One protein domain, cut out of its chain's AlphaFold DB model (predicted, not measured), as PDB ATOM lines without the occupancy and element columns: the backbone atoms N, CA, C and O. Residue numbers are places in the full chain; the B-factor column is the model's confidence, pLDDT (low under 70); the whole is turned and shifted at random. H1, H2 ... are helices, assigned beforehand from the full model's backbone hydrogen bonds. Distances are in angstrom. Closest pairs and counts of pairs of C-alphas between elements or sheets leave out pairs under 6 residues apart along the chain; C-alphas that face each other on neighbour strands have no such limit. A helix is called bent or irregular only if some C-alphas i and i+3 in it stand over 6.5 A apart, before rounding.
ATOM      1  N   SER A  21      17.028 104.281   4.718       70.62
ATOM      2  CA  SER A  21      16.700 102.997   5.354       70.62
ATOM      3  C   SER A  21      16.424 103.138   6.856       70.62
ATOM      4  O   SER A  21      15.706 102.323   7.443       70.62
ATOM      5  N   LYS A  22      16.936 104.212   7.477       68.19
ATOM      6  CA  LYS A  22      16.786 104.510   8.906       68.19
ATOM      7  C   LYS A  22      15.609 105.434   9.220       68.19
ATOM      8  O   LYS A  22      15.128 105.410  10.353       68.19
ATOM      9  N   ALA A  23      15.104 106.193   8.243       73.06
ATOM     10  CA  ALA A  23      14.027 107.174   8.432       73.06
ATOM     11  C   ALA A  23      12.729 106.565   9.001       73.06
ATOM     12  O   ALA A  23      11.978 107.227   9.713       73.06
ATOM     13  N   HIS A  24      12.498 105.274   8.747       74.81
ATOM     14  CA  HIS A  24      11.306 104.541   9.181       74.81
ATOM     15  C   HIS A  24      11.585 103.511  10.286       74.81
ATOM     16  O   HIS A  24      10.722 102.690  10.591       74.81
ATOM     17  N   GLY A  25      12.782 103.521  10.887       75.31
ATOM     18  CA  GLY A  25      13.184 102.525  11.887       75.31
ATOM     19  C   GLY A  25      12.261 102.479  13.108       75.31
ATOM     20  O   GLY A  25      11.960 101.397  13.601       75.31
ATOM     21  N   TRP A  26      11.734 103.633  13.520       78.31
ATOM     22  CA  TRP A  26      10.793 103.770  14.635       78.31
ATOM     23  C   TRP A  26       9.453 103.052  14.403       78.31
ATOM     24  O   TRP A  26       8.818 102.632  15.365       78.31
ATOM     25  N   LYS A  27       9.048 102.826  13.142       75.50
ATOM     26  CA  LYS A  27       7.851 102.030  12.811       75.50
ATOM     27  C   LYS A  27       8.047 100.535  13.080       75.50
ATOM     28  O   LYS A  27       7.074  99.809  13.240       75.50
ATOM     29  N   LYS A  28       9.299 100.062  13.100       76.19
ATOM     30  CA  LYS A  28       9.655  98.644  13.286       76.19
ATOM     31  C   LYS A  28       9.914  98.279  14.756       76.19
ATOM     32  O   LYS A  28      10.233  97.128  15.037       76.19
ATOM     33  N   GLY A  29       9.798  99.237  15.678       74.75
ATOM     34  CA  GLY A  29      10.005  99.048  17.114       74.75
ATOM     35  C   GLY A  29      10.844 100.161  17.745       74.75
ATOM     36  O   GLY A  29      11.244 101.119  17.088       74.75
ATOM     37  N   GLY A  30      11.113 100.036  19.046       77.62
ATOM     38  CA  GLY A  30      11.859 101.033  19.827       77.62
ATOM     39  C   GLY A  30      11.003 102.170  20.395       77.62
ATOM     40  O   GLY A  30      11.440 102.816  21.339       77.62
ATOM     41  N   LEU A  31       9.786 102.357  19.877       79.31
ATOM     42  CA  LEU A  31       8.730 103.172  20.473       79.31
ATOM     43  C   LEU A  31       7.434 102.361  20.507       79.31
ATOM     44  O   LEU A  31       7.136 101.587  19.594       79.31
ATOM     45  N   THR A  32       6.666 102.534  21.572       82.62
ATOM     46  CA  THR A  32       5.293 102.044  21.690       82.62
ATOM     47  C   THR A  32       4.342 102.921  20.872       82.62
ATOM     48  O   THR A  32       4.649 104.071  20.555       82.62
ATOM     49  N   LYS A  33       3.147 102.407  20.558       82.00
ATOM     50  CA  LYS A  33       2.116 103.179  19.841       82.00
ATOM     51  C   LYS A  33       1.742 104.481  20.563       82.00
ATOM     52  O   LYS A  33       1.578 105.508  19.915       82.00
ATOM     53  N   GLY A  34       1.662 104.445  21.896       82.44
ATOM     54  CA  GLY A  34       1.381 105.629  22.709       82.44
ATOM     55  C   GLY A  34       2.480 106.688  22.604       82.44
ATOM     56  O   GLY A  34       2.185 107.860  22.401       82.44
ATOM     57  N   GLU A  35       3.752 106.286  22.663       82.25
ATOM     58  CA  GLU A  35       4.884 107.212  22.498       82.25
ATOM     59  C   GLU A  35       4.928 107.822  21.091       82.25
ATOM     60  O   GLU A  35       5.144 109.026  20.954       82.25
ATOM     61  N   ILE A  36       4.659 107.024  20.049       86.06
ATOM     62  CA  ILE A  36       4.546 107.518  18.667       86.06
ATOM     63  C   ILE A  36       3.460 108.594  18.579       86.06
ATOM     64  O   ILE A  36       3.710 109.676  18.051       86.06
ATOM     65  N   ARG A  37       2.286 108.340  19.163       85.75
ATOM     66  CA  ARG A  37       1.168 109.287  19.172       85.75
ATOM     67  C   ARG A  37       1.526 110.605  19.856       85.75
ATOM     68  O   ARG A  37       1.211 111.670  19.331       85.75
ATOM     69  N   ILE A  38       2.208 110.550  21.003       85.38
ATOM     70  CA  ILE A  38       2.692 111.748  21.709       85.38
ATOM     71  C   ILE A  38       3.609 112.564  20.788       85.38
ATOM     72  O   ILE A  38       3.427 113.773  20.650       85.38
ATOM     73  N   CYS A  39       4.563 111.910  20.118       87.88
ATOM     74  CA  CYS A  39       5.476 112.575  19.188       87.88
ATOM     75  C   CYS A  39       4.749 113.204  17.992       87.88
ATOM     76  O   CYS A  39       5.036 114.347  17.633       87.88
ATOM     77  N   GLU A  40       3.801 112.489  17.390       89.62
ATOM     78  CA  GLU A  40       2.991 112.991  16.274       89.62
ATOM     79  C   GLU A  40       2.121 114.174  16.697       89.62
ATOM     80  O   GLU A  40       2.056 115.166  15.982       89.62
ATOM     81  N   ASN A  41       1.521 114.134  17.888       89.19
ATOM     82  CA  ASN A  41       0.733 115.250  18.413       89.19
ATOM     83  C   ASN A  41       1.592 116.506  18.624       89.19
ATOM     84  O   ASN A  41       1.177 117.603  18.254       89.19
ATOM     85  N   ILE A  42       2.806 116.355  19.163       90.25
ATOM     86  CA  ILE A  42       3.754 117.470  19.338       90.25
ATOM     87  C   ILE A  42       4.187 118.043  17.981       90.25
ATOM     88  O   ILE A  42       4.362 119.253  17.838       90.25
ATOM     89  N   THR A  43       4.364 117.184  16.977       90.94
ATOM     90  CA  THR A  43       4.887 117.567  15.655       90.94
ATOM     91  C   THR A  43       3.804 117.828  14.608       90.94
ATOM     92  O   THR A  43       4.134 118.198  13.482       90.94
ATOM     93  N   ALA A  44       2.522 117.733  14.976       90.75
ATOM     94  CA  ALA A  44       1.382 117.738  14.060       90.75
ATOM     95  C   ALA A  44       1.375 118.930  13.095       90.75
ATOM     96  O   ALA A  44       1.115 118.768  11.904       90.75
ATOM     97  N   ARG A  45       1.721 120.126  13.587       92.75
ATOM     98  CA  ARG A  45       1.812 121.334  12.756       92.75
ATOM     99  C   ARG A  45       2.862 121.196  11.652       92.75
ATOM    100  O   ARG A  45       2.566 121.486  10.499       92.75
ATOM    101  N   GLY A  46       4.066 120.751  12.004       92.94
ATOM    102  CA  GLY A  46       5.140 120.549  11.033       92.94
ATOM    103  C   GLY A  46       4.819 119.400  10.080       92.94
ATOM    104  O   GLY A  46       5.043 119.510   8.883       92.94
ATOM    105  N   MET A  47       4.217 118.322  10.586       91.12
ATOM    106  CA  MET A  47       3.753 117.227   9.735       91.12
ATOM    107  C   MET A  47       2.781 117.725   8.662       91.12
ATOM    108  O   MET A  47       2.984 117.420   7.492       91.12
ATOM    109  N   ALA A  48       1.791 118.542   9.035       91.19
ATOM    110  CA  ALA A  48       0.844 119.127   8.087       91.19
ATOM    111  C   ALA A  48       1.529 120.045   7.059       91.19
ATOM    112  O   ALA A  48       1.232 119.957   5.871       91.19
ATOM    113  N   GLU A  49       2.470 120.884   7.500       95.06
ATOM    114  CA  GLU A  49       3.233 121.795   6.635       95.06
ATOM    115  C   GLU A  49       4.044 121.053   5.562       95.06
ATOM    116  O   GLU A  49       4.109 121.492   4.417       95.06
ATOM    117  N   TYR A  50       4.614 119.899   5.911       91.44
ATOM    118  CA  TYR A  50       5.435 119.090   5.006       91.44
ATOM    119  C   TYR A  50       4.685 117.900   4.374       91.44
ATOM    120  O   TYR A  50       5.312 117.047   3.748       91.44
ATOM    121  N   GLY A  51       3.358 117.817   4.525       89.69
ATOM    122  CA  GLY A  51       2.534 116.770   3.907       89.69
ATOM    123  C   GLY A  51       2.698 115.364   4.503       89.69
ATOM    124  O   GLY A  51       2.383 114.376   3.840       89.69
ATOM    125  N   TYR A  52       3.182 115.244   5.741       85.62
ATOM    126  CA  TYR A  52       3.257 113.968   6.454       85.62
ATOM    127  C   TYR A  52       1.916 113.597   7.088       85.62
ATOM    128  O   TYR A  52       1.301 114.385   7.806       85.62
ATOM    129  N   THR A  53       1.502 112.347   6.894       86.38
ATOM    130  CA  THR A  53       0.303 111.781   7.518       86.38
ATOM    131  C   THR A  53       0.640 111.084   8.844       86.38
ATOM    132  O   THR A  53       1.642 110.360   8.892       86.38
ATOM    133  N   PRO A  54      -0.189 111.231   9.897       86.25
ATOM    134  CA  PRO A  54      -0.076 110.440  11.126       86.25
ATOM    135  C   PRO A  54      -0.093 108.932  10.849       86.25
ATOM    136  O   PRO A  54      -0.741 108.480   9.904       86.25
ATOM    137  N   SER A  55       0.634 108.153  11.650       81.06
ATOM    138  CA  SER A  55       0.856 106.724  11.401       81.06
ATOM    139  C   SER A  55      -0.213 105.789  11.972       81.06
ATOM    140  O   SER A  55      -0.340 104.676  11.463       81.06
ATOM    141  N   ASP A  56      -0.992 106.213  12.972       72.00
ATOM    142  CA  ASP A  56      -2.128 105.454  13.519       72.00
ATOM    143  C   ASP A  56      -3.238 106.439  13.956       72.00
ATOM    144  O   ASP A  56      -2.965 107.439  14.623       72.00
ATOM    145  N   THR A  57      -4.490 106.201  13.548       58.53
ATOM    146  CA  THR A  57      -5.624 107.133  13.766       58.53
ATOM    147  C   THR A  57      -6.576 106.707  14.883       58.53
ATOM    148  O   THR A  57      -7.522 107.433  15.185       58.53
ATOM    149  N   ASN A  58      -6.363 105.545  15.503       61.28
ATOM    150  CA  ASN A  58      -7.277 105.029  16.518       61.28
ATOM    151  C   ASN A  58      -6.876 105.491  17.919       61.28
ATOM    152  O   ASN A  58      -5.928 104.981  18.512       61.28
ATOM    153  N   TYR A  59      -7.652 106.436  18.451       57.53
ATOM    154  CA  TYR A  59      -7.600 106.831  19.854       57.53
ATOM    155  C   TYR A  59      -7.980 105.641  20.737       57.53
ATOM    156  O   TYR A  59      -9.121 105.176  20.717       57.53
ATOM    157  N   HIS A  60      -7.041 105.174  21.553       67.19
ATOM    158  CA  HIS A  60      -7.333 104.214  22.610       67.19
ATOM    159  C   HIS A  60      -7.249 104.906  23.972       67.19
ATOM    160  O   HIS A  60      -6.283 105.606  24.258       67.19
ATOM    161  N   TYR A  61      -8.221 104.668  24.859       68.56
ATOM    162  CA  TYR A  61      -8.222 105.205  26.233       68.56
ATOM    163  C   TYR A  61      -6.953 104.853  27.036       68.56
ATOM    164  O   TYR A  61      -6.596 105.554  27.981       68.56
ATOM    165  N   SER A  62      -6.223 103.813  26.622       69.19
ATOM    166  CA  SER A  62      -4.901 103.461  27.147       69.19
ATOM    167  C   SER A  62      -3.817 104.517  26.886       69.19
ATOM    168  O   SER A  62      -2.779 104.479  27.536       69.19
ATOM    169  N   GLU A  63      -4.020 105.471  25.974       69.50
ATOM    170  CA  GLU A  63      -3.084 106.581  25.739       69.50
ATOM    171  C   GLU A  63      -2.914 107.474  26.970       69.50
ATOM    172  O   GLU A  63      -1.814 107.964  27.220       69.50
ATOM    173  N   LEU A  64      -3.959 107.637  27.788       77.44
ATOM    174  CA  LEU A  64      -3.884 108.448  29.004       77.44
ATOM    175  C   LEU A  64      -2.841 107.899  29.988       77.44
ATOM    176  O   LEU A  64      -2.113 108.666  30.616       77.44
ATOM    177  N   PHE A  65      -2.712 106.572  30.065       83.56
ATOM    178  CA  PHE A  65      -1.668 105.925  30.857       83.56
ATOM    179  C   PHE A  65      -0.268 106.312  30.366       83.56
ATOM    180  O   PHE A  65       0.613 106.601  31.176       83.56
ATOM    181  N   TYR A  66      -0.077 106.389  29.045       81.06
ATOM    182  CA  TYR A  66       1.195 106.806  28.466       81.06
ATOM    183  C   TYR A  66       1.518 108.265  28.781       81.06
ATOM    184  O   TYR A  66       2.642 108.544  29.177       81.06
ATOM    185  N   TYR A  67       0.551 109.185  28.720       80.19
ATOM    186  CA  TYR A  67       0.787 110.578  29.128       80.19
ATOM    187  C   TYR A  67       1.194 110.709  30.601       80.19
ATOM    188  O   TYR A  67       2.025 111.554  30.930       80.19
ATOM    189  N   LEU A  68       0.646 109.865  31.479       85.88
ATOM    190  CA  LEU A  68       0.992 109.864  32.902       85.88
ATOM    191  C   LEU A  68       2.378 109.269  33.169       85.88
ATOM    192  O   LEU A  68       3.110 109.793  34.007       85.88
ATOM    193  N   ILE A  69       2.760 108.197  32.467       89.31
ATOM    194  CA  ILE A  69       4.038 107.509  32.702       89.31
ATOM    195  C   ILE A  69       5.211 108.127  31.931       89.31
ATOM    196  O   ILE A  69       6.356 108.050  32.382       89.31
ATOM    197  N   PHE A  70       4.936 108.794  30.808       85.25
ATOM    198  CA  PHE A  70       5.938 109.429  29.955       85.25
ATOM    199  C   PHE A  70       6.887 110.384  30.698       85.25
ATOM    200  O   PHE A  70       8.098 110.238  30.513       85.25
ATOM    201  N   PRO A  71       6.441 111.315  31.573       88.12
ATOM    202  CA  PRO A  71       7.375 112.172  32.306       88.12
ATOM    203  C   PRO A  71       8.341 111.364  33.183       88.12
ATOM    204  O   PRO A  71       9.525 111.691  33.250       88.12
ATOM    205  N   PHE A  72       7.887 110.265  33.794       90.81
ATOM    206  CA  PHE A  72       8.756 109.388  34.582       90.81
ATOM    207  C   PHE A  72       9.778 108.664  33.701       90.81
ATOM    208  O   PHE A  72      10.965 108.638  34.029       90.81
ATOM    209  N   GLN A  73       9.349 108.123  32.556       87.00
ATOM    210  CA  GLN A  73      10.252 107.487  31.591       87.00
ATOM    211  C   GLN A  73      11.283 108.476  31.035       87.00
ATOM    212  O   GLN A  73      12.457 108.127  30.886       87.00
ATOM    213  N   LEU A  74      10.875 109.721  30.783       85.75
ATOM    214  CA  LEU A  74      11.751 110.794  30.321       85.75
ATOM    215  C   LEU A  74      12.815 111.136  31.372       85.75
ATOM    216  O   LEU A  74      14.001 111.185  31.046       85.75
ATOM    217  N   ILE A  75      12.408 111.314  32.633       88.62
ATOM    218  CA  ILE A  75      13.319 111.598  33.750       88.62
ATOM    219  C   ILE A  75      14.315 110.449  33.936       88.62
ATOM    220  O   ILE A  75      15.522 110.688  34.001       88.62
ATOM    221  N   LEU A  76      13.845 109.199  33.959       87.62
ATOM    222  CA  LEU A  76      14.720 108.031  34.089       87.62
ATOM    223  C   LEU A  76      15.699 107.940  32.916       87.62
ATOM    224  O   LEU A  76      16.896 107.744  33.122       87.62
ATOM    225  N   THR A  77      15.223 108.150  31.689       85.50
ATOM    226  CA  THR A  77      16.074 108.156  30.494       85.50
ATOM    227  C   THR A  77      17.150 109.230  30.591       85.50
ATOM    228  O   THR A  77      18.310 108.941  30.297       85.50
ATOM    229  N   LEU A  78      16.799 110.437  31.041       81.50
ATOM    230  CA  LEU A  78      17.747 111.523  31.279       81.50
ATOM    231  C   LEU A  78      18.806 111.128  32.311       81.50
ATOM    232  O   LEU A  78      19.988 111.279  32.009       81.50
ATOM    233  N   ILE A  79      18.403 110.578  33.466       82.56
ATOM    234  CA  ILE A  79      19.299 110.148  34.557       82.56
ATOM    235  C   ILE A  79      20.260 109.051  34.082       82.56
ATOM    236  O   ILE A  79      21.477 109.162  34.246       82.56
ATOM    237  N   PHE A  80      19.745 108.002  33.441       81.62
ATOM    238  CA  PHE A  80      20.578 106.886  32.994       81.62
ATOM    239  C   PHE A  80      21.457 107.241  31.787       81.62
ATOM    240  O   PHE A  80      22.533 106.667  31.620       81.62
ATOM    241  N   ASN A  81      21.061 108.226  30.972       76.81
ATOM    242  CA  ASN A  81      21.847 108.695  29.829       76.81
ATOM    243  C   ASN A  81      22.664 109.975  30.110       76.81
ATOM    244  O   ASN A  81      23.214 110.545  29.161       76.81
ATOM    245  N   VAL A  82      22.846 110.386  31.381       66.44
ATOM    246  CA  VAL A  82      23.603 111.604  31.776       66.44
ATOM    247  C   VAL A  82      24.992 111.686  31.127       66.44
ATOM    248  O   VAL A  82      25.472 112.755  30.739       66.44
ATOM    249  N   ARG A  83      25.657 110.537  30.957       64.25
ATOM    250  CA  ARG A  83      26.995 110.458  30.354       64.25
ATOM    251  C   ARG A  83      27.028 110.933  28.894       64.25
ATOM    252  O   ARG A  83      28.001 111.569  28.503       64.25
ATOM    253  N   LYS A  84      25.972 110.673  28.110       61.97
ATOM    254  CA  LYS A  84      25.823 111.182  26.732       61.97
ATOM    255  C   LYS A  84      25.267 112.606  26.709       61.97
ATOM    256  O   LYS A  84      25.657 113.402  25.858       61.97
ATOM    257  N   THR A  85      24.404 112.965  27.659       62.53
ATOM    258  CA  THR A  85      23.783 114.296  27.694       62.53
ATOM    259  C   THR A  85      24.692 115.405  28.225       62.53
ATOM    260  O   THR A  85      24.370 116.568  28.007       62.53
ATOM    261  N   ARG A  86      25.871 115.115  28.803       64.50
ATOM    262  CA  ARG A  86      26.903 116.152  29.039       64.50
ATOM    263  C   ARG A  86      27.226 116.934  27.759       64.50
ATOM    264  O   ARG A  86      27.318 118.159  27.806       64.50
ATOM    265  N   SER A  87      27.322 116.252  26.614       67.25
ATOM    266  CA  SER A  87      27.490 116.896  25.302       67.25
ATOM    267  C   SER A  87      26.276 117.756  24.921       67.25
ATOM    268  O   SER A  87      26.451 118.892  24.491       67.25
ATOM    269  N   LEU A  88      25.052 117.272  25.171       69.38
ATOM    270  CA  LEU A  88      23.813 118.026  24.933       69.38
ATOM    271  C   LEU A  88      23.718 119.292  25.791       69.38
ATOM    272  O   LEU A  88      23.428 120.353  25.255       69.38
ATOM    273  N   ILE A  89      24.014 119.220  27.092       74.00
ATOM    274  CA  ILE A  89      24.043 120.396  27.980       74.00
ATOM    275  C   ILE A  89      25.077 121.406  27.483       74.00
ATOM    276  O   ILE A  89      24.807 122.604  27.465       74.00
ATOM    277  N   SER A  90      26.240 120.924  27.033       75.88
ATOM    278  CA  SER A  90      27.275 121.775  26.435       75.88
ATOM    279  C   SER A  90      26.759 122.469  25.172       75.88
ATOM    280  O   SER A  90      26.944 123.673  25.023       75.88
ATOM    281  N   ALA A  91      26.074 121.734  24.291       75.75
ATOM    282  CA  ALA A  91      25.503 122.256  23.052       75.75
ATOM    283  C   ALA A  91      24.365 123.261  23.298       75.75
ATOM    284  O   ALA A  91      24.306 124.290  22.632       75.75
ATOM    285  N   ILE A  92      23.500 123.000  24.281       78.44
ATOM    286  CA  ILE A  92      22.422 123.909  24.693       78.44
ATOM    287  C   ILE A  92      23.018 125.192  25.276       78.44
ATOM    288  O   ILE A  92      22.641 126.282  24.852       78.44
ATOM    289  N   ARG A  93      24.006 125.084  26.179       81.25
ATOM    290  CA  ARG A  93      24.754 126.246  26.693       81.25
ATOM    291  C   ARG A  93      25.326 127.090  25.560       81.25
ATOM    292  O   ARG A  93      25.157 128.299  25.573       81.25
ATOM    293  N   LYS A  94      25.938 126.452  24.563       82.44
ATOM    294  CA  LYS A  94      26.542 127.132  23.410       82.44
ATOM    295  C   LYS A  94      25.547 127.823  22.474       82.44
ATOM    296  O   LYS A  94      25.984 128.573  21.619       82.44
ATOM    297  N   ARG A  95      24.258 127.484  22.557       79.38
ATOM    298  CA  ARG A  95      23.208 128.001  21.669       79.38
ATOM    299  C   ARG A  95      22.323 129.055  22.335       79.38
ATOM    300  O   ARG A  95      21.698 129.833  21.626       79.38
ATOM    301  N   PHE A  96      22.212 129.028  23.663       84.69
ATOM    302  CA  PHE A  96      21.297 129.892  24.419       84.69
ATOM    303  C   PHE A  96      21.981 130.774  25.471       84.69
ATOM    304  O   PHE A  96      21.374 131.741  25.916       84.69
ATOM    305  N   LEU A  97      23.195 130.433  25.913       77.69
ATOM    306  CA  LEU A  97      23.940 131.185  26.934       77.69
ATOM    307  C   LEU A  97      25.235 131.812  26.392       77.69
ATOM    308  O   LEU A  97      25.876 132.571  27.113       77.69
ATOM    309  N   TYR A  98      25.608 131.484  25.157       53.16
ATOM    310  CA  TYR A  98      26.692 132.078  24.381       53.16
ATOM    311  C   TYR A  98      26.169 132.414  22.989       53.16
ATOM    312  O   TYR A  98      25.296 131.646  22.515       53.16
TER     313      TYR A  98
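This is residues 21 to 98 of the 98 residues of an uncharacterized protein of Bacteroidia bacterium (UniProt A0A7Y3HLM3). The model is an open, U-shaped arch of three helices: H3 is the long crossbar, and H2 and H4 run away from its two ends about perpendicular to it, with the space between them empty. H1, a short turn, lies off to one side of H2, and the long link of residues 50 to 62 folds back from the far end of H2 to the beginning of H3. The 71 to 98 stretch, which includes much of H3 and the whole of H4, sticks out as a bent arm. The printed part has 78 residues with four named helices in the order H1, H2, H3, H4 and no named strand, and its class is all helix. It is loose, with a radius of gyration of the C-alphas of 15.5 A and spans of 42 by 30 by 26 A.

The longest helix is H3, residues 63 to 80, 24.8 A from C-alpha 63 at (-3.084, 106.581, 25.739) to C-alpha 80 at (20.578, 106.886, 32.994). It is only just irregular, with C-alphas 68 and 71 6.8 A apart, and has a kink of 39 degrees near residue 70. H2, residues 33 to 49, spans 22.9 A; it is irregular, with C-alphas 42 and 45 7.9 A apart, and has a kink of 66 degrees near residue 43. H4, residues 82 to 96, spans 19.8 A and ends at C-alpha 96 at (21.297, 129.892, 24.419). It is neither bent nor irregular, but only just: C-alphas 84 and 87 are 6.1 A apart. H1 is residues 25 to 28, 5.4 A long.

H3 touches H2, with residues 63 to 70 of H3 and 34 to 38 of H2 alone. Their closest C-alphas, those of Glu 63 and Gly 34, are 5.5 A apart, and their lines are about perpendicular at 86 degrees. H3 and H4 are close but not clearly touching; their closest C-alphas, those of Leu 78 and Thr 85, are 7.5 A apart, and their lines are about perpendicular at 84 degrees. H2 and H4 are apart. H1 is apart from H3 and H4, and only just apart from H2, with the closest C-alphas 8.3 A apart. The O i to N i+4 pairs within hydrogen-bond range are 11 of 13 in H2, 12 of 14 in H3 and 9 of 11 in H4; H1 is too short for such a pair.

The C-alphas farthest apart, those of Asn 58 and Tyr 98, are 44.1 A apart. The printed part has no cut and ends at residue 98, the chain's last residue. The link from H2 to H3, 13 residues, is long, while those from H1 to H2 and from H3 to H4 are tight. Residues 45 to 51, of which 45 to 49 belong to H2, stand free. The mean pLDDT of the printed part is 79.4, and it is under 70 at residue 22, residues 57 to 63, residues 82 to 88 and residue 98.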